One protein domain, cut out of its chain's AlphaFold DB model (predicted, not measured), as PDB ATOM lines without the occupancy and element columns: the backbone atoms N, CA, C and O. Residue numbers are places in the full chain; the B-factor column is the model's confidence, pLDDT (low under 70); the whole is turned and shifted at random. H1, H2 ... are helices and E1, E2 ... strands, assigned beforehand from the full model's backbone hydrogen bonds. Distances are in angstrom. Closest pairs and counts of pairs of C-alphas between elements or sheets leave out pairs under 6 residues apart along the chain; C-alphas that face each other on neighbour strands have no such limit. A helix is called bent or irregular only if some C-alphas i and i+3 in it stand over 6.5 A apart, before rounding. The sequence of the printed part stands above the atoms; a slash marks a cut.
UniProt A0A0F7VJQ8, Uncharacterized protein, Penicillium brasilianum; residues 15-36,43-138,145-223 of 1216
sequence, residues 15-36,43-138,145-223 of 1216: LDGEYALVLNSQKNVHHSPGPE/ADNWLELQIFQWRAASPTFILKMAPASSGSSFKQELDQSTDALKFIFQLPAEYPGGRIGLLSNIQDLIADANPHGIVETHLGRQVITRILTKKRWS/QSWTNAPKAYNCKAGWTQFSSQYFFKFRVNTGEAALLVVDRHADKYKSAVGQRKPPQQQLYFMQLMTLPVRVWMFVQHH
ATOM      1  N   LEU A  15     138.921 172.309  81.178       73.12
ATOM      2  CA  LEU A  15     138.609 173.392  80.235       73.12
ATOM      3  C   LEU A  15     137.889 172.890  78.966       73.12
ATOM      4  O   LEU A  15     137.749 173.655  78.011       73.12
ATOM      5  N   ASP A  16     137.428 171.634  78.947       68.50
ATOM      6  CA  ASP A  16     136.665 171.034  77.844       68.50
ATOM      7  C   ASP A  16     135.411 171.872  77.513       68.50
ATOM      8  O   ASP A  16     134.386 171.807  78.195       68.50
ATOM      9  N   GLY A  17     135.501 172.675  76.446       76.94
ATOM     10  CA  GLY A  17     134.440 173.575  75.979       76.94
ATOM     11  C   GLY A  17     134.619 175.064  76.314       76.94
ATOM     12  O   GLY A  17     133.806 175.872  75.869       76.94
ATOM     13  N   GLU A  18     135.673 175.473  77.029       84.00
ATOM     14  CA  GLU A  18     136.012 176.891  77.228       84.00
ATOM     15  C   GLU A  18     137.240 177.308  76.398       84.00
ATOM     16  O   GLU A  18     138.298 176.678  76.449       84.00
ATOM     17  N   TYR A  19     137.136 178.434  75.676       84.88
ATOM     18  CA  TYR A  19     138.302 179.052  75.033       84.88
ATOM     19  C   TYR A  19     139.311 179.492  76.099       84.88
ATOM     20  O   TYR A  19     139.006 180.339  76.950       84.88
ATOM     21  N   ALA A  20     140.531 178.966  76.005       90.19
ATOM     22  CA  ALA A  20     141.622 179.285  76.913       90.19
ATOM     23  C   ALA A  20     142.977 179.312  76.194       90.19
ATOM     24  O   ALA A  20     143.292 178.452  75.370       90.19
ATOM     25  N   LEU A  21     143.807 180.287  76.563       89.56
ATOM     26  CA  LEU A  21     145.224 180.349  76.218       89.56
ATOM     27  C   LEU A  21     146.042 180.003  77.462       89.56
ATOM     28  O   LEU A  21     146.017 180.746  78.445       89.56
ATOM     29  N   VAL A  22     146.776 178.893  77.414       92.31
ATOM     30  CA  VAL A  22     147.649 178.449  78.506       92.31
ATOM     31  C   VAL A  22     149.096 178.736  78.122       92.31
ATOM     32  O   VAL A  22     149.684 178.020  77.314       92.31
ATOM     33  N   LEU A  23     149.682 179.786  78.700       90.75
ATOM     34  CA  LEU A  23     151.111 180.078  78.576       90.75
ATOM     35  C   LEU A  23     151.844 179.389  79.729       90.75
ATOM     36  O   LEU A  23     151.733 179.788  80.892       90.75
ATOM     37  N   ASN A  24     152.566 178.322  79.397       88.12
ATOM     38  CA  ASN A  24     153.196 177.456  80.384       88.12
ATOM     39  C   ASN A  24     154.586 177.955  80.835       88.12
ATOM     40  O   ASN A  24     155.145 178.923  80.306       88.12
ATOM     41  N   SER A  25     155.161 177.260  81.816       82.44
ATOM     42  CA  SER A  25     156.464 177.575  82.415       82.44
ATOM     43  C   SER A  25     157.659 177.484  81.451       82.44
ATOM     44  O   SER A  25     158.705 178.061  81.744       82.44
ATOM     45  N   GLN A  26     157.518 176.823  80.292       82.69
ATOM     46  CA  GLN A  26     158.516 176.802  79.211       82.69
ATOM     47  C   GLN A  26     158.268 177.869  78.123       82.69
ATOM     48  O   GLN A  26     158.869 177.805  77.055       82.69
ATOM     49  N   LYS A  27     157.388 178.848  78.382       84.19
ATOM     50  CA  LYS A  27     156.933 179.888  77.438       84.19
ATOM     51  C   LYS A  27     156.153 179.381  76.213       84.19
ATOM     52  O   LYS A  27     155.933 180.142  75.271       84.19
ATOM     53  N   ASN A  28     155.686 178.133  76.221       86.38
ATOM     54  CA  ASN A  28     154.842 177.609  75.149       86.38
ATOM     55  C   ASN A  28     153.384 178.035  75.374       86.38
ATOM     56  O   ASN A  28     152.842 177.834  76.463       86.38
ATOM     57  N   VAL A  29     152.760 178.607  74.340       88.44
ATOM     58  CA  VAL A  29     151.328 178.936  74.317       88.44
ATOM     59  C   VAL A  29     150.561 177.740  73.765       88.44
ATOM     60  O   VAL A  29     150.715 177.386  72.598       88.44
ATOM     61  N   HIS A  30     149.714 177.145  74.597       89.38
ATOM     62  CA  HIS A  30     148.760 176.115  74.193       89.38
ATOM     63  C   HIS A  30     147.390 176.761  73.999       89.38
ATOM     64  O   HIS A  30     146.946 177.554  74.832       89.38
ATOM     65  N   HIS A  31     146.736 176.433  72.889       87.94
ATOM     66  CA  HIS A  31     145.413 176.935  72.536       87.94
ATOM     67  C   HIS A  31     144.373 175.842  72.796       87.94
ATOM     68  O   HIS A  31     144.399 174.819  72.117       87.94
ATOM     69  N   SER A  32     143.450 176.071  73.732       86.12
ATOM     70  CA  SER A  32     142.214 175.286  73.818       86.12
ATOM     71  C   SER A  32     141.179 175.907  72.872       86.12
ATOM     72  O   SER A  32     140.806 177.070  73.086       86.12
ATOM     73  N   PRO A  33     140.741 175.212  71.806       78.12
ATOM     74  CA  PRO A  33     139.668 175.706  70.956       78.12
ATOM     75  C   PRO A  33     138.348 175.695  71.737       78.12
ATOM     76  O   PRO A  33     137.927 174.666  72.258       78.12
ATOM     77  N   GLY A  34     137.686 176.852  71.802       80.56
ATOM     78  CA  GLY A  34     136.293 176.921  72.244       80.56
ATOM     79  C   GLY A  34     135.337 176.302  71.209       80.56
ATOM     80  O   GLY A  34     135.777 175.934  70.118       80.56
ATOM     81  N   PRO A  35     134.029 176.217  71.515       78.00
ATOM     82  CA  PRO A  35     133.019 175.755  70.563       78.00
ATOM     83  C   PRO A  35     133.055 176.574  69.264       78.00
ATOM     84  O   PRO A  35     133.266 177.788  69.298       78.00
ATOM     85  N   GLU A  36     132.823 175.910  68.129       71.50
ATOM     86  CA  GLU A  36     133.091 176.439  66.777       71.50
ATOM     87  C   GLU A  36     132.288 177.703  66.402       71.50
ATOM     88  O   GLU A  36     132.668 178.417  65.478       71.50
ATOM     89  N   ALA A  43     134.990 192.182  69.789       53.25
ATOM     90  CA  ALA A  43     135.870 193.311  70.090       53.25
ATOM     91  C   ALA A  43     135.993 193.723  71.570       53.25
ATOM     92  O   ALA A  43     136.938 194.427  71.931       53.25
ATOM     93  N   ASP A  44     135.047 193.293  72.405       67.50
ATOM     94  CA  ASP A  44     134.831 193.792  73.772       67.50
ATOM     95  C   ASP A  44     134.730 192.662  74.809       67.50
ATOM     96  O   ASP A  44     134.059 192.766  75.839       67.50
ATOM     97  N   ASN A  45     135.405 191.546  74.532       82.19
ATOM     98  CA  ASN A  45     135.368 190.378  75.397       82.19
ATOM     99  C   ASN A  45     136.012 190.636  76.767       82.19
ATOM    100  O   ASN A  45     137.135 191.140  76.889       82.19
ATOM    101  N   TRP A  46     135.293 190.217  77.808       92.06
ATOM    102  CA  TRP A  46     135.833 190.102  79.154       92.06
ATOM    103  C   TRP A  46     136.693 188.847  79.240       92.06
ATOM    104  O   TRP A  46     136.277 187.765  78.825       92.06
ATOM    105  N   LEU A  47     137.891 189.001  79.788       94.75
ATOM    106  CA  LEU A  47     138.862 187.934  79.960       94.75
ATOM    107  C   LEU A  47     139.180 187.747  81.441       94.75
ATOM    108  O   LEU A  47     139.262 188.714  82.202       94.75
ATOM    109  N   GLU A  48     139.388 186.493  81.822       95.88
ATOM    110  CA  GLU A  48     139.886 186.079  83.124       95.88
ATOM    111  C   GLU A  48     141.314 185.557  82.959       95.88
ATOM    112  O   GLU A  48     141.543 184.546  82.297       95.88
ATOM    113  N   LEU A  49     142.273 186.256  83.565       97.19
ATOM    114  CA  LEU A  49     143.647 185.797  83.715       97.19
ATOM    115  C   LEU A  49     143.811 185.161  85.096       97.19
ATOM    116  O   LEU A  49     143.636 185.837  86.108       97.19
ATOM    117  N   GLN A  50     144.220 183.900  85.127       96.88
ATOM    118  CA  GLN A  50     144.679 183.200  86.322       96.88
ATOM    119  C   GLN A  50     146.200 183.010  86.234       96.88
ATOM    120  O   GLN A  50     146.715 182.585  85.199       96.88
ATOM    121  N   ILE A  51     146.923 183.329  87.310       96.69
ATOM    122  CA  ILE A  51     148.366 183.085  87.447       96.69
ATOM    123  C   ILE A  51     148.576 182.085  88.581       96.69
ATOM    124  O   ILE A  51     148.535 182.454  89.756       96.69
ATOM    125  N   PHE A  52     148.812 180.827  88.220       94.25
ATOM    126  CA  PHE A  52     149.111 179.755  89.164       94.25
ATOM    127  C   PHE A  52     150.591 179.754  89.526       94.25
ATOM    128  O   PHE A  52     151.447 179.976  88.667       94.25
ATOM    129  N   GLN A  53     150.892 179.448  90.794       92.00
ATOM    130  CA  GLN A  53     152.269 179.378  91.297       92.00
ATOM    131  C   GLN A  53     153.033 180.697  91.058       92.00
ATOM    132  O   GLN A  53     154.222 180.696  90.758       92.00
ATOM    133  N   TRP A  54     152.358 181.843  91.195       93.25
ATOM    134  CA  TRP A  54     152.880 183.208  90.968       93.25
ATOM    135  C   TRP A  54     154.120 183.577  91.818       93.25
ATOM    136  O   TRP A  54     154.845 184.533  91.513       93.25
ATOM    137  N   ARG A  55     154.380 182.801  92.878       91.44
ATOM    138  CA  ARG A  55     155.588 182.848  93.720       91.44
ATOM    139  C   ARG A  55     156.793 182.114  93.120       91.44
ATOM    140  O   ARG A  55     157.918 182.429  93.486       91.44
ATOM    141  N   ALA A  56     156.578 181.150  92.226       89.88
ATOM    142  CA  ALA A  56     157.645 180.424  91.546       89.88
ATOM    143  C   ALA A  56     158.338 181.300  90.487       89.88
ATOM    144  O   ALA A  56     157.782 182.291  90.010       89.88
ATOM    145  N   ALA A  57     159.548 180.900  90.082       85.38
ATOM    146  CA  ALA A  57     160.304 181.576  89.024       85.38
ATOM    147  C   ALA A  57     159.621 181.490  87.642       85.38
ATOM    148  O   ALA A  57     159.716 182.424  86.849       85.38
ATOM    149  N   SER A  58     158.893 180.398  87.382       86.69
ATOM    150  CA  SER A  58     158.203 180.137  86.111       86.69
ATOM    151  C   SER A  58     156.714 179.834  86.341       86.69
ATOM    152  O   SER A  58     156.318 178.669  86.269       86.69
ATOM    153  N   PRO A  59     155.883 180.848  86.650       93.06
ATOM    154  CA  PRO A  59     154.448 180.664  86.855       93.06
ATOM    155  C   PRO A  59     153.723 180.270  85.562       93.06
ATOM    156  O   PRO A  59     154.174 180.589  84.457       93.06
ATOM    157  N   THR A  60     152.567 179.619  85.710       93.00
ATOM    158  CA  THR A  60     151.683 179.254  84.591       93.00
ATOM    159  C   THR A  60     150.528 180.242  84.499       93.00
ATOM    160  O   THR A  60     149.862 180.524  85.497       93.00
ATOM    161  N   PHE A  61     150.264 180.733  83.291       95.69
ATOM    162  CA  PHE A  61     149.196 181.688  83.007       95.69
ATOM    163  C   PHE A  61     148.079 180.997  82.229       95.69
ATOM    164  O   PHE A  61     148.344 180.381  81.197       95.69
ATOM    165  N   ILE A  62     146.837 181.147  82.684       95.06
ATOM    166  CA  ILE A  62     145.639 180.726  81.951       95.06
ATOM    167  C   ILE A  62     144.803 181.976  81.684       95.06
ATOM    168  O   ILE A  62     144.338 182.617  82.623       95.06
ATOM    169  N   LEU A  63     144.641 182.345  80.414       95.81
ATOM    170  CA  LEU A  63     143.795 183.457  79.978       95.81
ATOM    171  C   LEU A  63     142.581 182.893  79.242       95.81
ATOM    172  O   LEU A  63     142.711 182.415  78.115       95.81
ATOM    173  N   LYS A  64     141.414 182.954  79.879       94.56
ATOM    174  CA  LYS A  64     140.154 182.425  79.347       94.56
ATOM    175  C   LYS A  64     139.072 183.500  79.256       94.56
ATOM    176  O   LYS A  64     139.268 184.633  79.697       94.56
ATOM    177  N   MET A  65     137.938 183.155  78.661       92.50
ATOM    178  CA  MET A  65     136.767 184.036  78.596       92.50
ATOM    179  C   MET A  65     136.133 184.205  79.985       92.50
ATOM    180  O   MET A  65     136.140 183.279  80.793       92.50
ATOM    181  N   ALA A  66     135.575 185.384  80.264       91.38
ATOM    182  CA  ALA A  66     134.902 185.698  81.524       91.38
ATOM    183  C   ALA A  66     133.465 186.191  81.288       91.38
ATOM    184  O   ALA A  66     133.205 186.863  80.287       91.38
ATOM    185  N   PRO A  67     132.523 185.940  82.218       88.88
ATOM    186  CA  PRO A  67     131.217 186.587  82.176       88.88
ATOM    187  C   PRO A  67     131.368 188.109  82.329       88.88
ATOM    188  O   PRO A  67     132.213 188.593  83.089       88.88
ATOM    189  N   ALA A  68     130.526 188.871  81.626       84.69
ATOM    190  CA  ALA A  68     130.582 190.330  81.625       84.69
ATOM    191  C   ALA A  68     130.439 190.899  83.049       84.69
ATOM    192  O   ALA A  68     129.405 190.761  83.704       84.69
ATOM    193  N   SER A  69     131.501 191.536  83.545       77.81
ATOM    194  CA  SER A  69     131.592 191.922  84.952       77.81
ATOM    195  C   SER A  69     130.909 193.270  85.206       77.81
ATOM    196  O   SER A  69     131.362 194.323  84.752       77.81
ATOM    197  N   SER A  70     129.850 193.259  86.013       61.62
ATOM    198  CA  SER A  70     129.162 194.478  86.440       61.62
ATOM    199  C   SER A  70     130.082 195.400  87.261       61.62
ATOM    200  O   SER A  70     130.753 194.974  88.207       61.62
ATOM    201  N   GLY A  71     130.107 196.685  86.897       73.19
ATOM    202  CA  GLY A  71     130.608 197.787  87.729       73.19
ATOM    203  C   GLY A  71     132.076 198.216  87.579       73.19
ATOM    204  O   GLY A  71     132.378 199.357  87.924       73.19
ATOM    205  N   SER A  72     133.004 197.393  87.068       80.38
ATOM    206  CA  SER A  72     134.413 197.824  86.939       80.38
ATOM    207  C   SER A  72     135.212 197.106  85.850       80.38
ATOM    208  O   SER A  72     135.323 195.885  85.850       80.38
ATOM    209  N   SER A  73     135.871 197.881  84.975       86.56
ATOM    210  CA  SER A  73     136.673 197.401  83.827       86.56
ATOM    211  C   SER A  73     137.941 196.607  84.183       86.56
ATOM    212  O   SER A  73     138.671 196.166  83.296       86.56
ATOM    213  N   PHE A  74     138.240 196.473  85.476       93.06
ATOM    214  CA  PHE A  74     139.293 195.621  86.015       93.06
ATOM    215  C   PHE A  74     138.924 195.220  87.452       93.06
ATOM    216  O   PHE A  74     138.610 196.093  88.270       93.06
ATOM    217  N   LYS A  75     139.000 193.924  87.757       93.50
ATOM    218  CA  LYS A  75     138.900 193.313  89.094       93.50
ATOM    219  C   LYS A  75     140.129 192.429  89.336       93.50
ATOM    220  O   LYS A  75     140.716 191.925  88.381       93.50
ATOM    221  N   GLN A  76     140.512 192.263  90.598       94.38
ATOM    222  CA  GLN A  76     141.626 191.418  91.045       94.38
ATOM    223  C   GLN A  76     141.243 190.687  92.327       94.38
ATOM    224  O   GLN A  76     140.544 191.253  93.165       94.38
ATOM    225  N   GLU A  77     141.721 189.460  92.462       93.94
ATOM    226  CA  GLU A  77     141.388 188.526  93.529       93.94
ATOM    227  C   GLU A  77     142.601 187.617  93.794       93.94
ATOM    228  O   GLU A  77     143.342 187.269  92.870       93.94
ATOM    229  N   LEU A  78     142.833 187.265  95.059       94.75
ATOM    230  CA  LEU A  78     143.844 186.291  95.475       94.75
ATOM    231  C   LEU A  78     143.101 185.064  96.002       94.75
ATOM    232  O   LEU A  78     142.562 185.103  97.109       94.75
ATOM    233  N   ASP A  79     143.084 183.986  95.224       92.69
ATOM    234  CA  ASP A  79     142.534 182.714  95.678       92.69
ATOM    235  C   ASP A  79     143.585 181.975  96.514       92.69
ATOM    236  O   ASP A  79     144.503 181.322  96.007       92.69
ATOM    237  N   GLN A  80     143.431 182.086  97.833       88.69
ATOM    238  CA  GLN A  80     144.286 181.422  98.814       88.69
ATOM    239  C   GLN A  80     144.144 179.889  98.794       88.69
ATOM    240  O   GLN A  80     145.018 179.199  99.310       88.69
ATOM    241  N   SER A  81     143.065 179.343  98.216       89.56
ATOM    242  CA  SER A  81     142.808 177.897  98.174       89.56
ATOM    243  C   SER A  81     143.537 177.182  97.029       89.56
ATOM    244  O   SER A  81     143.843 175.992  97.144       89.56
ATOM    245  N   THR A  82     143.863 177.907  95.951       89.12
ATOM    246  CA  THR A  82     144.597 177.389  94.781       89.12
ATOM    247  C   THR A  82     146.005 177.978  94.611       89.12
ATOM    248  O   THR A  82     146.745 177.522  93.739       89.12
ATOM    249  N   ASP A  83     146.392 178.952  95.446       90.12
ATOM    250  CA  ASP A  83     147.577 179.815  95.278       90.12
ATOM    251  C   ASP A  83     147.641 180.444  93.873       90.12
ATOM    252  O   ASP A  83     148.651 180.377  93.159       90.12
ATOM    253  N   ALA A  84     146.516 181.045  93.471       95.19
ATOM    254  CA  ALA A  84     146.345 181.703  92.183       95.19
ATOM    255  C   ALA A  84     145.975 183.185  92.337       95.19
ATOM    256  O   ALA A  84     145.125 183.565  93.146       95.19
ATOM    257  N   LEU A  85     146.583 184.032  91.505       96.62
ATOM    258  CA  LEU A  85     146.146 185.418  91.318       96.62
ATOM    259  C   LEU A  85     145.166 185.470  90.150       96.62
ATOM    260  O   LEU A  85     145.511 185.063  89.040       96.62
ATOM    261  N   LYS A  86     143.963 185.985  90.393       96.69
ATOM    262  CA  LYS A  86     142.874 186.069  89.419       96.69
ATOM    263  C   LYS A  86     142.593 187.526  89.064       96.69
ATOM    264  O   LYS A  86     142.459 188.379  89.939       96.69
ATOM    265  N   PHE A  87     142.481 187.819  87.773       96.62
ATOM    266  CA  PHE A  87     142.192 189.152  87.249       96.62
ATOM    267  C   PHE A  87     141.098 189.071  86.190       96.62
ATOM    268  O   PHE A  87     141.209 188.271  85.267       96.62
ATOM    269  N   ILE A  88     140.075 189.922  86.285       95.62
ATOM    270  CA  ILE A  88     138.985 189.997  85.301       95.62
ATOM    271  C   ILE A  88     138.984 191.394  84.680       95.62
ATOM    272  O   ILE A  88     138.888 192.386  85.404       95.62
ATOM    273  N   PHE A  89     139.093 191.489  83.355       95.50
ATOM    274  CA  PHE A  89     139.180 192.762  82.632       95.50
ATOM    275  C   PHE A  89     138.606 192.668  81.213       95.50
ATOM    276  O   PHE A  89     138.631 191.613  80.590       95.50
ATOM    277  N   GLN A  90     138.121 193.791  80.685       93.69
ATOM    278  CA  GLN A  90     137.738 193.930  79.275       93.69
ATOM    279  C   GLN A  90     138.984 194.291  78.459       93.69
ATOM    280  O   GLN A  90     139.631 195.297  78.757       93.69
ATOM    281  N   LEU A  91     139.342 193.477  77.460       92.38
ATOM    282  CA  LEU A  91     140.490 193.735  76.581       92.38
ATOM    283  C   LEU A  91     139.994 194.298  75.236       92.38
ATOM    284  O   LEU A  91     139.291 193.576  74.536       92.38
ATOM    285  N   PRO A  92     140.356 195.536  74.844       89.94
ATOM    286  CA  PRO A  92     139.947 196.094  73.554       89.94
ATOM    287  C   PRO A  92     140.505 195.290  72.373       89.94
ATOM    288  O   PRO A  92     141.670 194.887  72.412       89.94
ATOM    289  N   ALA A  93     139.733 195.154  71.291       86.88
ATOM    290  CA  ALA A  93     140.172 194.536  70.032       86.88
ATOM    291  C   ALA A  93     141.535 195.049  69.537       86.88
ATOM    292  O   ALA A  93     142.406 194.276  69.146       86.88
ATOM    293  N   GLU A  94     141.737 196.368  69.603       89.00
ATOM    294  CA  GLU A  94     142.951 197.051  69.147       89.00
ATOM    295  C   GLU A  94     144.158 196.879  70.093       89.00
ATOM    296  O   GLU A  94     145.170 197.570  69.936       89.00
ATOM    297  N   TYR A  95     144.081 196.003  71.105       91.38
ATOM    298  CA  TYR A  95     145.167 195.831  72.066       91.38
ATOM    299  C   TYR A  95     146.479 195.420  71.365       91.38
ATOM    300  O   TYR A  95     146.506 194.404  70.666       91.38
ATOM    301  N   PRO A  96     147.593 196.149  71.573       88.75
ATOM    302  CA  PRO A  96     148.883 195.849  70.953       88.75
ATOM    303  C   PRO A  96     149.359 194.394  71.142       88.75
ATOM    304  O   PRO A  96     149.800 194.002  72.220       88.75
ATOM    305  N   GLY A  97     149.299 193.599  70.067       89.50
ATOM    306  CA  GLY A  97     149.676 192.175  70.061       89.50
ATOM    307  C   GLY A  97     148.580 191.200  70.523       89.50
ATOM    308  O   GLY A  97     148.844 190.003  70.638       89.50
ATOM    309  N   GLY A  98     147.361 191.684  70.780       92.38
ATOM    310  CA  GLY A  98     146.209 190.874  71.177       92.38
ATOM    311  C   GLY A  98     146.413 190.089  72.480       92.38
ATOM    312  O   GLY A  98     147.249 190.426  73.322       92.38
ATOM    313  N   ARG A  99     145.642 189.004  72.641       92.12
ATOM    314  CA  ARG A  99     145.669 188.140  73.840       92.12
ATOM    315  C   ARG A  99     147.031 187.461  74.060       92.12
ATOM    316  O   ARG A  99     147.464 187.325  75.201       92.12
ATOM    317  N   ILE A 100     147.722 187.084  72.980       90.06
ATOM    318  CA  ILE A 100     149.047 186.439  73.043       90.06
ATOM    319  C   ILE A 100     150.116 187.453  73.475       90.06
ATOM    320  O   ILE A 100     150.839 187.204  74.436       90.06
ATOM    321  N   GLY A 101     150.174 188.627  72.832       91.25
ATOM    322  CA  GLY A 101     151.122 189.686  73.192       91.25
ATOM    323  C   GLY A 101     150.934 190.188  74.625       91.25
ATOM    324  O   GLY A 101     151.914 190.444  75.320       91.25
ATOM    325  N   LEU A 102     149.688 190.247  75.110       94.50
ATOM    326  CA  LEU A 102     149.391 190.506  76.518       94.50
ATOM    327  C   LEU A 102     150.057 189.479  77.453       94.50
ATOM    328  O   LEU A 102     150.743 189.876  78.395       94.50
ATOM    329  N   LEU A 103     149.873 188.181  77.190       94.44
ATOM    330  CA  LEU A 103     150.454 187.103  77.994       94.44
ATOM    331  C   LEU A 103     151.989 187.137  77.988       94.44
ATOM    332  O   LEU A 103     152.599 187.095  79.058       94.44
ATOM    333  N   SER A 104     152.617 187.291  76.817       92.06
ATOM    334  CA  SER A 104     154.077 187.411  76.706       92.06
ATOM    335  C   SER A 104     154.614 188.622  77.478       92.06
ATOM    336  O   SER A 104     155.577 188.484  78.230       92.06
ATOM    337  N   ASN A 105     153.961 189.787  77.379       94.75
ATOM    338  CA  ASN A 105     154.365 190.991  78.114       94.75
ATOM    339  C   ASN A 105     154.271 190.815  79.637       94.75
ATOM    340  O   ASN A 105     155.098 191.361  80.365       94.75
ATOM    341  N   ILE A 106     153.260 190.090  80.122       95.06
ATOM    342  CA  ILE A 106     153.095 189.784  81.549       95.06
ATOM    343  C   ILE A 106     154.200 188.829  82.014       95.06
ATOM    344  O   ILE A 106     154.859 189.110  83.016       95.06
ATOM    345  N   GLN A 107     154.436 187.733  81.285       93.31
ATOM    346  CA  GLN A 107     155.456 186.747  81.643       93.31
ATOM    347  C   GLN A 107     156.866 187.356  81.633       93.31
ATOM    348  O   GLN A 107     157.603 187.188  82.602       93.31
ATOM    349  N   ASP A 108     157.228 188.107  80.590       92.56
ATOM    350  CA  ASP A 108     158.549 188.738  80.485       92.56
ATOM    351  C   ASP A 108     158.785 189.818  81.550       92.56
ATOM    352  O   ASP A 108     159.926 190.017  81.962       92.56
ATOM    353  N   LEU A 109     157.738 190.498  82.029       93.50
ATOM    354  CA  LEU A 109     157.860 191.489  83.102       93.50
ATOM    355  C   LEU A 109     157.940 190.834  84.497       93.50
ATOM    356  O   LEU A 109     158.642 191.336  85.370       93.50
ATOM    357  N   ILE A 110     157.263 189.699  84.720       93.06
ATOM    358  CA  ILE A 110     157.348 188.924  85.978       93.06
ATOM    359  C   ILE A 110     158.683 188.172  86.100       93.06
ATOM    360  O   ILE A 110     159.198 188.040  87.209       93.06
ATOM    361  N   ALA A 111     159.251 187.727  84.976       89.50
ATOM    362  CA  ALA A 111     160.557 187.067  84.894       89.50
ATOM    363  C   ALA A 111     161.748 188.041  84.729       89.50
ATOM    364  O   ALA A 111     162.851 187.597  84.424       89.50
ATOM    365  N   ASP A 112     161.513 189.355  84.849       87.25
ATOM    366  CA  ASP A 112     162.472 190.454  84.619       87.25
ATOM    367  C   ASP A 112     163.319 190.332  83.329       87.25
ATOM    368  O   ASP A 112     164.445 190.817  83.213       87.25
ATOM    369  N   ALA A 113     162.744 189.744  82.274       88.75
ATOM    370  CA  ALA A 113     163.385 189.545  80.969       88.75
ATOM    371  C   ALA A 113     163.557 190.852  80.156       88.75
ATOM    372  O   ALA A 113     163.886 190.829  78.959       88.75
ATOM    373  N   ASN A 114     163.316 191.999  80.804       85.19
ATOM    374  CA  ASN A 114     163.412 193.357  80.279       85.19
ATOM    375  C   ASN A 114     162.749 193.494  78.886       85.19
ATOM    376  O   ASN A 114     163.430 193.693  77.864       85.19
ATOM    377  N   PRO A 115     161.409 193.320  78.812       87.94
ATOM    378  CA  PRO A 115     160.664 193.437  77.563       87.94
ATOM    379  C   PRO A 115     160.736 194.863  77.001       87.94
ATOM    380  O   PRO A 115     160.918 195.838  77.728       87.94
ATOM    381  N   HIS A 116     160.607 194.985  75.677       93.19
ATOM    382  CA  HIS A 116     160.435 196.261  74.954       93.19
ATOM    383  C   HIS A 116     161.460 197.372  75.251       93.19
ATOM    384  O   HIS A 116     161.165 198.548  75.061       93.19
ATOM    385  N   GLY A 117     162.677 197.015  75.677       93.94
ATOM    386  CA  GLY A 117     163.763 197.973  75.921       93.94
ATOM    387  C   GLY A 117     163.703 198.676  77.279       93.94
ATOM    388  O   GLY A 117     164.333 199.721  77.444       93.94
ATOM    389  N   ILE A 118     162.957 198.121  78.240       96.62
ATOM    390  CA  ILE A 118     163.114 198.443  79.663       96.62
ATOM    391  C   ILE A 118     164.571 198.160  80.081       96.62
ATOM    392  O   ILE A 118     165.197 197.231  79.571       96.62
ATOM    393  N   VAL A 119     165.108 199.017  80.950       96.38
ATOM    394  CA  VAL A 119     166.481 198.973  81.489       96.38
ATOM    395  C   VAL A 119     166.481 199.059  83.020       96.38
ATOM    396  O   VAL A 119     167.386 198.550  83.669       96.38
ATOM    397  N   GLU A 120     165.473 199.708  83.611       95.94
ATOM    398  CA  GLU A 120     165.277 199.744  85.063       95.94
ATOM    399  C   GLU A 120     163.777 199.611  85.369       95.94
ATOM    400  O   GLU A 120     162.956 200.298  84.746       95.94
ATOM    401  N   THR A 121     163.412 198.795  86.361       95.94
ATOM    402  CA  THR A 121     162.065 198.780  86.951       95.94
ATOM    403  C   THR A 121     162.144 199.207  88.413       95.94
ATOM    404  O   THR A 121     163.044 198.806  89.144       95.94
ATOM    405  N   HIS A 122     161.218 200.065  88.849       95.38
ATOM    406  CA  HIS A 122     161.201 200.585  90.219       95.38
ATOM    407  C   HIS A 122     159.783 200.584  90.774       95.38
ATOM    408  O   HIS A 122     158.899 201.249  90.227       95.38
ATOM    409  N   LEU A 123     159.566 199.864  91.875       94.62
ATOM    410  CA  LEU A 123     158.274 199.750  92.549       94.62
ATOM    411  C   LEU A 123     158.219 200.641  93.799       94.62
ATOM    412  O   LEU A 123     159.208 200.819  94.507       94.62
ATOM    413  N   GLY A 124     157.038 201.183  94.096       90.25
ATOM    414  CA  GLY A 124     156.761 201.913  95.330       90.25
ATOM    415  C   GLY A 124     156.973 203.425  95.217       90.25
ATOM    416  O   GLY A 124     158.000 203.928  94.758       90.25
ATOM    417  N   ARG A 125     155.985 204.193  95.697       86.75
ATOM    418  CA  ARG A 125     155.954 205.664  95.589       86.75
ATOM    419  C   ARG A 125     157.188 206.346  96.195       86.75
ATOM    420  O   ARG A 125     157.658 207.321  95.619       86.75
ATOM    421  N   GLN A 126     157.721 205.847  97.314       80.12
ATOM    422  CA  GLN A 126     158.916 206.428  97.945       80.12
ATOM    423  C   GLN A 126     160.180 206.224  97.098       80.12
ATOM    424  O   GLN A 126     160.924 207.178  96.877       80.12
ATOM    425  N   VAL A 127     160.403 205.007  96.590       88.19
ATOM    426  CA  VAL A 127     161.553 204.654  95.739       88.19
ATOM    427  C   VAL A 127     161.544 205.511  94.473       88.19
ATOM    428  O   VAL A 127     162.527 206.183  94.168       88.19
ATOM    429  N   ILE A 128     160.387 205.606  93.815       91.31
ATOM    430  CA  ILE A 128     160.177 206.440  92.625       91.31
ATOM    431  C   ILE A 128     160.460 207.919  92.920       91.31
ATOM    432  O   ILE A 128     161.200 208.557  92.173       91.31
ATOM    433  N   THR A 129     159.941 208.477  94.021       82.81
ATOM    434  CA  THR A 129     160.241 209.866  94.414       82.81
ATOM    435  C   THR A 129     161.735 210.074  94.688       82.81
ATOM    436  O   THR A 129     162.300 211.073  94.239       82.81
ATOM    437  N   ARG A 130     162.406 209.124  95.354       83.06
ATOM    438  CA  ARG A 130     163.861 209.157  95.591       83.06
ATOM    439  C   ARG A 130     164.665 209.091  94.290       83.06
ATOM    440  O   ARG A 130     165.685 209.759  94.195       83.06
ATOM    441  N   ILE A 131     164.226 208.351  93.274       87.69
ATOM    442  CA  ILE A 131     164.930 208.257  91.979       87.69
ATOM    443  C   ILE A 131     164.743 209.523  91.149       87.69
ATOM    444  O   ILE A 131     165.722 210.054  90.628       87.69
ATOM    445  N   LEU A 132     163.513 210.035  91.066       85.69
ATOM    446  CA  LEU A 132     163.214 211.268  90.333       85.69
ATOM    447  C   LEU A 132     163.932 212.483  90.953       85.69
ATOM    448  O   LEU A 132     164.348 213.371  90.223       85.69
ATOM    449  N   THR A 133     164.160 212.487  92.271       80.25
ATOM    450  CA  THR A 133     164.979 213.515  92.947       80.25
ATOM    451  C   THR A 133     166.493 213.247  92.879       80.25
ATOM    452  O   THR A 133     167.264 214.200  92.781       80.25
ATOM    453  N   LYS A 134     166.950 211.982  92.889       82.75
ATOM    454  CA  LYS A 134     168.382 211.617  92.775       82.75
ATOM    455  C   LYS A 134     168.959 211.767  91.368       82.75
ATOM    456  O   LYS A 134     170.131 212.126  91.255       82.75
ATOM    457  N   LYS A 135     168.195 211.488  90.300       80.50
ATOM    458  CA  LYS A 135     168.625 211.695  88.900       80.50
ATOM    459  C   LYS A 135     168.640 213.199  88.596       80.50
ATOM    460  O   LYS A 135     167.772 213.714  87.909       80.50
ATOM    461  N   ARG A 136     169.638 213.879  89.174       57.34
ATOM    462  CA  ARG A 136     169.841 215.332  89.312       57.34
ATOM    463  C   ARG A 136     169.449 216.125  88.061       57.34
ATOM    464  O   ARG A 136     170.283 216.380  87.193       57.34
ATOM    465  N   TRP A 137     168.192 216.556  88.000       66.62
ATOM    466  CA  TRP A 137     167.707 217.441  86.946       66.62
ATOM    467  C   TRP A 137     168.470 218.767  87.013       66.62
ATOM    468  O   TRP A 137     168.538 219.413  88.060       66.62
ATOM    469  N   SER A 138     169.079 219.174  85.900       54.78
ATOM    470  CA  SER A 138     169.633 220.518  85.788       54.78
ATOM    471  C   SER A 138     168.473 221.516  85.758       54.78
ATOM    472  O   SER A 138     167.491 221.325  85.040       54.78
ATOM    473  N   GLN A 145     159.535 219.892  81.967       63.06
ATOM    474  CA  GLN A 145     159.115 218.542  82.352       63.06
ATOM    475  C   GLN A 145     157.624 218.450  82.721       63.06
ATOM    476  O   GLN A 145     157.254 218.052  83.828       63.06
ATOM    477  N   SER A 146     156.741 218.753  81.767       72.75
ATOM    478  CA  SER A 146     155.338 218.347  81.873       72.75
ATOM    479  C   SER A 146     155.228 216.822  81.751       72.75
ATOM    480  O   SER A 146     155.418 216.269  80.666       72.75
ATOM    481  N   TRP A 147     154.893 216.133  82.846       87.31
ATOM    482  CA  TRP A 147     154.430 214.745  82.770       87.31
ATOM    483  C   TRP A 147     153.150 214.692  81.935       87.31
ATOM    484  O   TRP A 147     152.219 215.461  82.172       87.31
ATOM    485  N   THR A 148     153.080 213.775  80.974       87.75
ATOM    486  CA  THR A 148     151.868 213.613  80.170       87.75
ATOM    487  C   THR A 148     150.743 212.985  80.997       87.75
ATOM    488  O   THR A 148     150.903 211.922  81.599       87.75
ATOM    489  N   ASN A 149     149.583 213.640  81.010       74.00
ATOM    490  CA  ASN A 149     148.359 213.111  81.608       74.00
ATOM    491  C   ASN A 149     147.675 212.169  80.606       74.00
ATOM    492  O   ASN A 149     146.858 212.612  79.802       74.00
ATOM    493  N   ALA A 150     148.028 210.882  80.614       73.25
ATOM    494  CA  ALA A 150     147.371 209.893  79.758       73.25
ATOM    495  C   ALA A 150     146.062 209.365  80.392       73.25
ATOM    496  O   ALA A 150     145.911 209.396  81.620       73.25
ATOM    497  N   PRO A 151     145.101 208.874  79.582       71.81
ATOM    498  CA  PRO A 151     143.822 208.369  80.075       71.81
ATOM    499  C   PRO A 151     143.961 207.180  81.041       71.81
ATOM    500  O   PRO A 151     144.893 206.377  80.969       71.81
ATOM    501  N   LYS A 152     142.986 207.054  81.950       83.56
ATOM    502  CA  LYS A 152     142.947 206.040  83.015       83.56
ATOM    503  C   LYS A 152     142.459 204.674  82.498       83.56
ATOM    504  O   LYS A 152     141.318 204.291  82.750       83.56
ATOM    505  N   ALA A 153     143.311 203.926  81.803       86.06
ATOM    506  CA  ALA A 153     143.005 202.558  81.365       86.06
ATOM    507  C   ALA A 153     143.137 201.538  82.518       86.06
ATOM    508  O   ALA A 153     143.998 201.680  83.382       86.06
ATOM    509  N   TYR A 154     142.289 200.500  82.551       89.06
ATOM    510  CA  TYR A 154     142.338 199.403  83.545       89.06
ATOM    511  C   TYR A 154     142.466 199.867  85.009       89.06
ATOM    512  O   TYR A 154     143.231 199.304  85.791       89.06
ATOM    513  N   ASN A 155     141.775 200.945  85.401       88.19
ATOM    514  CA  ASN A 155     141.900 201.563  86.730       88.19
ATOM    515  C   ASN A 155     143.342 201.976  87.139       88.19
ATOM    516  O   ASN A 155     143.635 202.118  88.329       88.19
ATOM    517  N   CYS A 156     144.232 202.172  86.167       92.00
ATOM    518  CA  CYS A 156     145.608 202.634  86.323       92.00
ATOM    519  C   CYS A 156     145.765 203.997  85.625       92.00
ATOM    520  O   CYS A 156     145.280 204.197  84.513       92.00
ATOM    521  N   LYS A 157     146.421 204.959  86.278       92.12
ATOM    522  CA  LYS A 157     146.860 206.216  85.658       92.12
ATOM    523  C   LYS A 157     148.295 206.023  85.175       92.12
ATOM    524  O   LYS A 157     149.185 205.816  85.999       92.12
ATOM    525  N   ALA A 158     148.521 206.114  83.872       94.19
ATOM    526  CA  ALA A 158     149.859 206.133  83.293       94.19
ATOM    527  C   ALA A 158     150.257 207.572  82.911       94.19
ATOM    528  O   ALA A 158     149.403 208.408  82.623       94.19
ATOM    529  N   GLY A 159     151.553 207.862  82.895       93.44
ATOM    530  CA  GLY A 159     152.124 209.114  82.392       93.44
ATOM    531  C   GLY A 159     153.580 208.914  81.991       93.44
ATOM    532  O   GLY A 159     154.228 207.990  82.484       93.44
ATOM    533  N   TRP A 160     154.116 209.754  81.107       95.06
ATOM    534  CA  TRP A 160     155.522 209.669  80.699       95.06
ATOM    535  C   TRP A 160     156.224 211.025  80.651       95.06
ATOM    536  O   TRP A 160     155.588 212.076  80.556       95.06
ATOM    537  N   THR A 161     157.552 210.971  80.711       94.06
ATOM    538  CA  THR A 161     158.469 212.074  80.400       94.06
ATOM    539  C   THR A 161     159.747 211.516  79.752       94.06
ATOM    540  O   THR A 161     159.991 210.307  79.804       94.06
ATOM    541  N   GLN A 162     160.557 212.361  79.114       92.56
ATOM    542  CA  GLN A 162     161.846 211.978  78.527       92.56
ATOM    543  C   GLN A 162     162.991 212.671  79.270       92.56
ATOM    544  O   GLN A 162     162.925 213.864  79.555       92.56
ATOM    545  N   PHE A 163     164.078 211.942  79.509       88.81
ATOM    546  CA  PHE A 163     165.325 212.498  80.013       88.81
ATOM    547  C   PHE A 163     166.508 211.896  79.244       88.81
ATOM    548  O   PHE A 163     166.775 210.697  79.313       88.81
ATOM    549  N   SER A 164     167.227 212.735  78.489       88.69
ATOM    550  CA  SER A 164     168.301 212.305  77.580       88.69
ATOM    551  C   SER A 164     167.815 211.243  76.564       88.69
ATOM    552  O   SER A 164     166.859 211.497  75.821       88.69
ATOM    553  N   SER A 165     168.457 210.071  76.505       92.06
ATOM    554  CA  SER A 165     168.060 208.901  75.710       92.06
ATOM    555  C   SER A 165     166.948 208.052  76.339       92.06
ATOM    556  O   SER A 165     166.359 207.228  75.646       92.06
ATOM    557  N   GLN A 166     166.628 208.241  77.620       95.38
ATOM    558  CA  GLN A 166     165.670 207.403  78.338       95.38
ATOM    559  C   GLN A 166     164.259 208.018  78.348       95.38
ATOM    560  O   GLN A 166     164.081 209.219  78.573       95.38
ATOM    561  N   TYR A 167     163.239 207.180  78.159       95.81
ATOM    562  CA  TYR A 167     161.853 207.483  78.514       95.81
ATOM    563  C   TYR A 167     161.545 206.937  79.911       95.81
ATOM    564  O   TYR A 167     161.969 205.843  80.277       95.81
ATOM    565  N   PHE A 168     160.784 207.707  80.681       96.12
ATOM    566  CA  PHE A 168     160.385 207.395  82.048       96.12
ATOM    567  C   PHE A 168     158.865 207.234  82.076       96.12
ATOM    568  O   PHE A 168     158.139 208.229  82.050       96.12
ATOM    569  N   PHE A 169     158.383 205.992  82.112       96.44
ATOM    570  CA  PHE A 169     156.956 205.664  82.145       96.44
ATOM    571  C   PHE A 169     156.524 205.360  83.578       96.44
ATOM    572  O   PHE A 169     157.024 204.434  84.212       96.44
ATOM    573  N   LYS A 170     155.590 206.151  84.100       95.62
ATOM    574  CA  LYS A 170     155.131 206.130  85.490       95.62
ATOM    575  C   LYS A 170     153.682 205.669  85.538       95.62
ATOM    576  O   LYS A 170     152.799 206.325  84.991       95.62
ATOM    577  N   PHE A 171     153.446 204.565  86.228       95.94
ATOM    578  CA  PHE A 171     152.139 203.943  86.399       95.94
ATOM    579  C   PHE A 171     151.696 204.114  87.855       95.94
ATOM    580  O   PHE A 171     152.520 204.059  88.768       95.94
ATOM    581  N   ARG A 172     150.408 204.372  88.083       92.06
ATOM    582  CA  ARG A 172     149.796 204.584  89.405       92.06
ATOM    583  C   ARG A 172     148.458 203.855  89.479       92.06
ATOM    584  O   ARG A 172     147.535 204.187  88.737       92.06
ATOM    585  N   VAL A 173     148.332 202.905  90.398       90.38
ATOM    586  CA  VAL A 173     147.081 202.171  90.647       90.38
ATOM    587  C   VAL A 173     146.238 202.938  91.678       90.38
ATOM    588  O   VAL A 173     146.774 203.707  92.477       90.38
ATOM    589  N   ASN A 174     144.907 202.766  91.667       74.75
ATOM    590  CA  ASN A 174     143.999 203.407  92.639       74.75
ATOM    591  C   ASN A 174     144.389 203.155  94.117       74.75
ATOM    592  O   ASN A 174     144.043 203.965  94.966       74.75
ATOM    593  N   THR A 175     145.117 202.072  94.413       74.25
ATOM    594  CA  THR A 175     145.672 201.707  95.733       74.25
ATOM    595  C   THR A 175     146.734 202.685  96.262       74.25
ATOM    596  O   THR A 175     147.207 202.533  97.382       74.25
ATOM    597  N   GLY A 176     147.147 203.681  95.469       75.50
ATOM    598  CA  GLY A 176     148.234 204.614  95.801       75.50
ATOM    599  C   GLY A 176     149.628 204.084  95.448       75.50
ATOM    600  O   GLY A 176     150.608 204.837  95.477       75.50
ATOM    601  N   GLU A 177     149.710 202.813  95.061       87.56
ATOM    602  CA  GLU A 177     150.909 202.166  94.546       87.56
ATOM    603  C   GLU A 177     151.345 202.766  93.211       87.56
ATOM    604  O   GLU A 177     150.537 203.264  92.418       87.56
ATOM    605  N   ALA A 178     152.645 202.690  92.942       93.44
ATOM    606  CA  ALA A 178     153.227 203.206  91.718       93.44
ATOM    607  C   ALA A 178     154.387 202.335  91.237       93.44
ATOM    608  O   ALA A 178     155.133 201.796  92.055       93.44
ATOM    609  N   ALA A 179     154.555 202.276  89.919       96.62
ATOM    610  CA  ALA A 179     155.718 201.723  89.237       96.62
ATOM    611  C   ALA A 179     156.342 202.789  88.324       96.62
ATOM    612  O   ALA A 179     155.640 203.651  87.787       96.62
ATOM    613  N   LEU A 180     157.656 202.727  88.136       96.62
ATOM    614  CA  LEU A 180     158.402 203.523  87.168       96.62
ATOM    615  C   LEU A 180     159.246 202.571  86.319       96.62
ATOM    616  O   LEU A 180     160.129 201.898  86.843       96.62
ATOM    617  N   LEU A 181     158.973 202.537  85.017       97.31
ATOM    618  CA  LEU A 181     159.821 201.882  84.028       97.31
ATOM    619  C   LEU A 181     160.742 202.928  83.401       97.31
ATOM    620  O   LEU A 181     160.274 203.975  82.941       97.31
ATOM    621  N   VAL A 182     162.033 202.625  83.341       96.81
ATOM    622  CA  VAL A 182     163.015 203.389  82.571       96.81
ATOM    623  C   VAL A 182     163.347 202.588  81.320       96.81
ATOM    624  O   VAL A 182     163.718 201.422  81.409       96.81
ATOM    625  N   VAL A 183     163.168 203.206  80.157       97.31
ATOM    626  CA  VAL A 183     163.219 202.557  78.839       97.31
ATOM    627  C   VAL A 183     164.217 203.304  77.965       97.31
ATOM    628  O   VAL A 183     164.107 204.523  77.831       97.31
ATOM    629  N   ASP A 184     165.175 202.614  77.349       96.25
ATOM    630  CA  ASP A 184     166.053 203.255  76.365       96.25
ATOM    631  C   ASP A 184     165.327 203.402  75.022       96.25
ATOM    632  O   ASP A 184     164.949 202.417  74.385       96.25
ATOM    633  N   ARG A 185     165.177 204.646  74.549       94.88
ATOM    634  CA  ARG A 185     164.564 204.941  73.244       94.88
ATOM    635  C   ARG A 185     165.353 204.351  72.070       94.88
ATOM    636  O   ARG A 185     164.816 204.234  70.970       94.88
ATOM    637  N   HIS A 186     166.640 204.064  72.279       94.81
ATOM    638  CA  HIS A 186     167.549 203.550  71.261       94.81
ATOM    639  C   HIS A 186     167.652 202.023  71.251       94.81
ATOM    640  O   HIS A 186     168.199 201.486  70.288       94.81
ATOM    641  N   ALA A 187     167.065 201.321  72.223       95.62
ATOM    642  CA  ALA A 187     166.999 199.867  72.221       95.62
ATOM    643  C   ALA A 187     166.125 199.361  71.062       95.62
ATOM    644  O   ALA A 187     164.979 199.785  70.887       95.62
ATOM    645  N   ASP A 188     166.622 198.400  70.281       94.94
ATOM    646  CA  ASP A 188     165.867 197.860  69.142       94.94
ATOM    647  C   ASP A 188     164.624 197.068  69.575       94.94
ATOM    648  O   ASP A 188     163.628 197.064  68.849       94.94
ATOM    649  N   LYS A 189     164.610 196.515  70.801       93.81
ATOM    650  CA  LYS A 189     163.385 196.004  71.446       93.81
ATOM    651  C   LYS A 189     162.294 197.090  71.524       93.81
ATOM    652  O   LYS A 189     161.156 196.818  71.157       93.81
ATOM    653  N   TYR A 190     162.632 198.316  71.950       94.81
ATOM    654  CA  TYR A 190     161.670 199.425  72.039       94.81
ATOM    655  C   TYR A 190     161.151 199.824  70.656       94.81
ATOM    656  O   TYR A 190     159.940 199.854  70.438       94.81
ATOM    657  N   LYS A 191     162.062 200.063  69.700       93.88
ATOM    658  CA  LYS A 191     161.717 200.449  68.317       93.88
ATOM    659  C   LYS A 191     160.810 199.417  67.643       93.88
ATOM    660  O   LYS A 191     159.855 199.794  66.972       93.88
ATOM    661  N   SER A 192     161.093 198.129  67.846       93.19
ATOM    662  CA  SER A 192     160.295 197.026  67.299       93.19
ATOM    663  C   SER A 192     158.895 196.981  67.913       93.19
ATOM    664  O   SER A 192     157.919 196.817  67.186       93.19
ATOM    665  N   ALA A 193     158.782 197.200  69.226       91.50
ATOM    666  CA  ALA A 193     157.503 197.227  69.928       91.50
ATOM    667  C   ALA A 193     156.604 198.394  69.483       91.50
ATOM    668  O   ALA A 193     155.419 198.199  69.215       91.50
ATOM    669  N   VAL A 194     157.146 199.615  69.381       92.69
ATOM    670  CA  VAL A 194     156.360 200.818  69.032       92.69
ATOM    671  C   VAL A 194     156.195 201.041  67.525       92.69
ATOM    672  O   VAL A 194     155.273 201.751  67.107       92.69
ATOM    673  N   GLY A 195     157.053 200.427  66.710       92.25
ATOM    674  CA  GLY A 195     157.087 200.553  65.254       92.25
ATOM    675  C   GLY A 195     157.506 201.941  64.749       92.25
ATOM    676  O   GLY A 195     157.874 202.838  65.507       92.25
ATOM    677  N   GLN A 196     157.383 202.151  63.435       89.81
ATOM    678  CA  GLN A 196     157.738 203.396  62.724       89.81
ATOM    679  C   GLN A 196     156.780 204.587  63.003       89.81
ATOM    680  O   GLN A 196     156.618 205.485  62.176       89.81
ATOM    681  N   ARG A 197     156.098 204.602  64.157       89.31
ATOM    682  CA  ARG A 197     155.189 205.686  64.573       89.31
ATOM    683  C   ARG A 197     155.983 206.956  64.911       89.31
ATOM    684  O   ARG A 197     157.153 206.879  65.279       89.31
ATOM    685  N   LYS A 198     155.356 208.139  64.835       89.69
ATOM    686  CA  LYS A 198     155.990 209.400  65.284       89.69
ATOM    687  C   LYS A 198     156.146 209.391  66.816       89.69
ATOM    688  O   LYS A 198     155.270 208.827  67.469       89.69
ATOM    689  N   PRO A 199     157.171 210.034  67.419       85.81
ATOM    690  CA  PRO A 199     157.495 209.822  68.832       85.81
ATOM    691  C   PRO A 199     156.305 209.940  69.806       85.81
ATOM    692  O   PRO A 199     156.051 208.948  70.481       85.81
ATOM    693  N   PRO A 200     155.461 210.995  69.802       86.25
ATOM    694  CA  PRO A 200     154.329 211.073  70.738       86.25
ATOM    695  C   PRO A 200     153.353 209.885  70.641       86.25
ATOM    696  O   PRO A 200     152.785 209.454  71.641       86.25
ATOM    697  N   GLN A 201     153.197 209.314  69.441       89.19
ATOM    698  CA  GLN A 201     152.394 208.112  69.202       89.19
ATOM    699  C   GLN A 201     153.124 206.836  69.649       89.19
ATOM    700  O   GLN A 201     152.466 205.908  70.103       89.19
ATOM    701  N   GLN A 202     154.462 206.782  69.572       92.25
ATOM    702  CA  GLN A 202     155.257 205.683  70.137       92.25
ATOM    703  C   GLN A 202     155.075 205.587  71.655       92.25
ATOM    704  O   GLN A 202     154.853 204.496  72.173       92.25
ATOM    705  N   GLN A 203     155.137 206.716  72.375       93.44
ATOM    706  CA  GLN A 203     154.961 206.709  73.831       93.44
ATOM    707  C   GLN A 203     153.531 206.329  74.237       93.44
ATOM    708  O   GLN A 203     153.368 205.468  75.098       93.44
ATOM    709  N   LEU A 204     152.501 206.894  73.594       91.44
ATOM    710  CA  LEU A 204     151.105 206.516  73.863       91.44
ATOM    711  C   LEU A 204     150.846 205.026  73.577       91.44
ATOM    712  O   LEU A 204     150.250 204.342  74.407       91.44
ATOM    713  N   TYR A 205     151.369 204.502  72.465       93.69
ATOM    714  CA  TYR A 205     151.255 203.085  72.115       93.69
ATOM    715  C   TYR A 205     151.993 202.172  73.108       93.69
ATOM    716  O   TYR A 205     151.450 201.155  73.529       93.69
ATOM    717  N   PHE A 206     153.197 202.553  73.552       95.25
ATOM    718  CA  PHE A 206     153.928 201.828  74.599       95.25
ATOM    719  C   PHE A 206     153.142 201.786  75.919       95.25
ATOM    720  O   PHE A 206     153.110 200.766  76.601       95.25
ATOM    721  N   MET A 207     152.451 202.871  76.274       95.00
ATOM    722  CA  MET A 207     151.598 202.897  77.464       95.00
ATOM    723  C   MET A 207     150.373 201.997  77.308       95.00
ATOM    724  O   MET A 207     150.037 201.291  78.256       95.00
ATOM    725  N   GLN A 208     149.735 201.959  76.137       93.06
ATOM    726  CA  GLN A 208     148.644 201.018  75.853       93.06
ATOM    727  C   GLN A 208     149.125 199.556  75.960       93.06
ATOM    728  O   GLN A 208     148.495 198.765  76.657       93.06
ATOM    729  N   LEU A 209     150.285 199.243  75.368       94.81
ATOM    730  CA  LEU A 209     150.970 197.938  75.392       94.81
ATOM    731  C   LEU A 209     151.379 197.465  76.804       94.81
ATOM    732  O   LEU A 209     151.456 196.257  77.038       94.81
ATOM    733  N   MET A 210     151.665 198.393  77.730       96.12
ATOM    734  CA  MET A 210     152.246 198.080  79.048       96.12
ATOM    735  C   MET A 210     151.357 198.379  80.260       96.12
ATOM    736  O   MET A 210     151.628 197.837  81.327       96.12
ATOM    737  N   THR A 211     150.290 199.183  80.158       95.69
ATOM    738  CA  THR A 211     149.478 199.560  81.341       95.69
ATOM    739  C   THR A 211     148.859 198.346  82.038       95.69
ATOM    740  O   THR A 211     148.837 198.296  83.268       95.69
ATOM    741  N   LEU A 212     148.383 197.362  81.269       95.94
ATOM    742  CA  LEU A 212     147.802 196.134  81.807       95.94
ATOM    743  C   LEU A 212     148.885 195.166  82.345       95.94
ATOM    744  O   LEU A 212     148.778 194.795  83.516       95.94
ATOM    745  N   PRO A 213     149.973 194.846  81.607       97.19
ATOM    746  CA  PRO A 213     151.105 194.087  82.144       97.19
ATOM    747  C   PRO A 213     151.717 194.662  83.425       97.19
ATOM    748  O   PRO A 213     151.906 193.926  84.391       97.19
ATOM    749  N   VAL A 214     151.969 195.975  83.480       96.69
ATOM    750  CA  VAL A 214     152.527 196.629  84.675       96.69
ATOM    751  C   VAL A 214     151.554 196.547  85.846       96.69
ATOM    752  O   VAL A 214     151.989 196.309  86.968       96.69
ATOM    753  N   ARG A 215     150.243 196.687  85.615       95.56
ATOM    754  CA  ARG A 215     149.240 196.534  86.678       95.56
ATOM    755  C   ARG A 215     149.231 195.119  87.268       95.56
ATOM    756  O   ARG A 215     149.175 194.982  88.486       95.56
ATOM    757  N   VAL A 216     149.289 194.092  86.419       96.50
ATOM    758  CA  VAL A 216     149.364 192.685  86.847       96.50
ATOM    759  C   VAL A 216     150.660 192.434  87.625       96.50
ATOM    760  O   VAL A 216     150.613 191.926  88.743       96.50
ATOM    761  N   TRP A 217     151.803 192.876  87.092       96.06
ATOM    762  CA  TRP A 217     153.109 192.782  87.750       96.06
ATOM    763  C   TRP A 217     153.138 193.481  89.114       96.06
ATOM    764  O   TRP A 217     153.580 192.878  90.085       96.06
ATOM    765  N   MET A 218     152.604 194.702  89.233       95.50
ATOM    766  CA  MET A 218     152.522 195.416  90.515       95.50
ATOM    767  C   MET A 218     151.788 194.595  91.585       95.50
ATOM    768  O   MET A 218     152.258 194.534  92.716       95.50
ATOM    769  N   PHE A 219     150.688 193.918  91.234       94.94
ATOM    770  CA  PHE A 219     149.942 193.071  92.173       94.94
ATOM    771  C   PHE A 219     150.702 191.786  92.547       94.94
ATOM    772  O   PHE A 219     150.705 191.396  93.713       94.94
ATOM    773  N   VAL A 220     151.403 191.166  91.588       95.12
ATOM    774  CA  VAL A 220     152.301 190.023  91.844       95.12
ATOM    775  C   VAL A 220     153.398 190.412  92.840       95.12
ATOM    776  O   VAL A 220     153.625 189.688  93.806       95.12
ATOM    777  N   GLN A 221     154.052 191.562  92.643       93.56
ATOM    778  CA  GLN A 221     155.105 192.030  93.548       93.56
ATOM    779  C   GLN A 221     154.549 192.482  94.911       93.56
ATOM    780  O   GLN A 221     155.196 192.238  95.919       93.56
ATOM    781  N   HIS A 222     153.349 193.077  94.971       91.81
ATOM    782  CA  HIS A 222     152.693 193.452  96.234       91.81
ATOM    783  C   HIS A 222     152.480 192.251  97.163       91.81
ATOM    784  O   HIS A 222     152.672 192.353  98.372       91.81
ATOM    785  N   HIS A 223     152.068 191.112  96.602       91.69
ATOM    786  CA  HIS A 223     151.787 189.910  97.383       91.69
ATOM    787  C   HIS A 223     153.013 189.020  97.624       91.69
ATOM    788  O   HIS A 223     152.936 188.115  98.461       91.69
TER     789      HIS A 223
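Overview. This is residues 15 to 36, 43 to 138 and 145 to 223 of the 1216 residues of an uncharacterized protein of Penicillium brasilianum (UniProt A0A0F7VJQ8). Two twisted sheets stand toward the two ends of an elongated body, with the helix arm H4b between them and packed on both. H1 lies beside H4b on the six-strand sheet, whose other face is bare; H4a covers part of the four-strand sheet on the same face as H4b, H2 covers its opposite face, and H3 packs on H4a. Of 197 printed residues, some form four named helices and ten named strands, in the order E1 to E6, H1, E7, H2, E8 to E10, H3, H4; both sheets are antiparallel and the class is mixed. The whole is compact, with a radius of gyration of the C-alphas of 17.0 A and spans of 60 by 37 by 35 A.

Arrangement. Begin with the larger sheet, which runs E2, residues 29 to 32; E1, 20 to 23; E4, 60 to 65; E3, 46 to 52; E6, 84 to 90; E5, 74 to 79. Within hydrogen-bond range are N 22 and O 30, 2.9 A, for E1 and E2, and N 49 and O 87, 2.8 A, for E3 and E6. Look next at H4, residues 199 to 223, assigned as one helix by its hydrogen bonds but bent: C-alphas 209 and 212 are 7.4 A apart, and its arms H4a, 199 to 209, and H4b, 212 to 223, stand at a steep tilt of 52 degrees. H1, residues 98 to 110, and H4b are on the same face of this sheet, at heights of 9.6 A and 10.0 A, making two layers, helices on one face. They touch, the closest C-alphas being those of Ile 106 and Pro 213, 4.8 A. The second sheet runs E7, 118 to 123; E10, 178 to 184; E9, 166 to 173; E8, 156 to 163. E8, E9 and E10 form a meander, each the antiparallel neighbour of the one before; N 159 and O 170 are 2.9 A apart. H4b is on it too, at a height of 8.4 A; H2, residues 125 to 134, is on the opposite face, over E10, at 9.9 A. H3, residues 188 to 194, only grazes it and touches H4a at Val 194 and Gln 202, the closest C-alphas, 5.1 A. In H1, H2, H3, H4a and H4b every O i to N i+4 pair is within hydrogen-bond range.

Along the chain. Find C-alpha 20, where E1 begins, at (141.622, 179.285, 76.913). E8 and E9 each span 22.9 A, H1 18.6 A and H4b 17.2 A, ending at C-alpha 223, (151.787, 189.910, 97.383).

Size, cuts and confidence. The farthest C-alphas, of Glu 36 and Ser 138, are 60.3 A apart. Residues 37 to 42 and 139 to 144 are not printed; the gaps are 17.4 A and 11.2 A between C-alphas. Of the links printed whole, none is long. Mean pLDDT of the printed part is 89.1; under 70 are residues 16, 43 to 44, 70, 136 to 138 and 145.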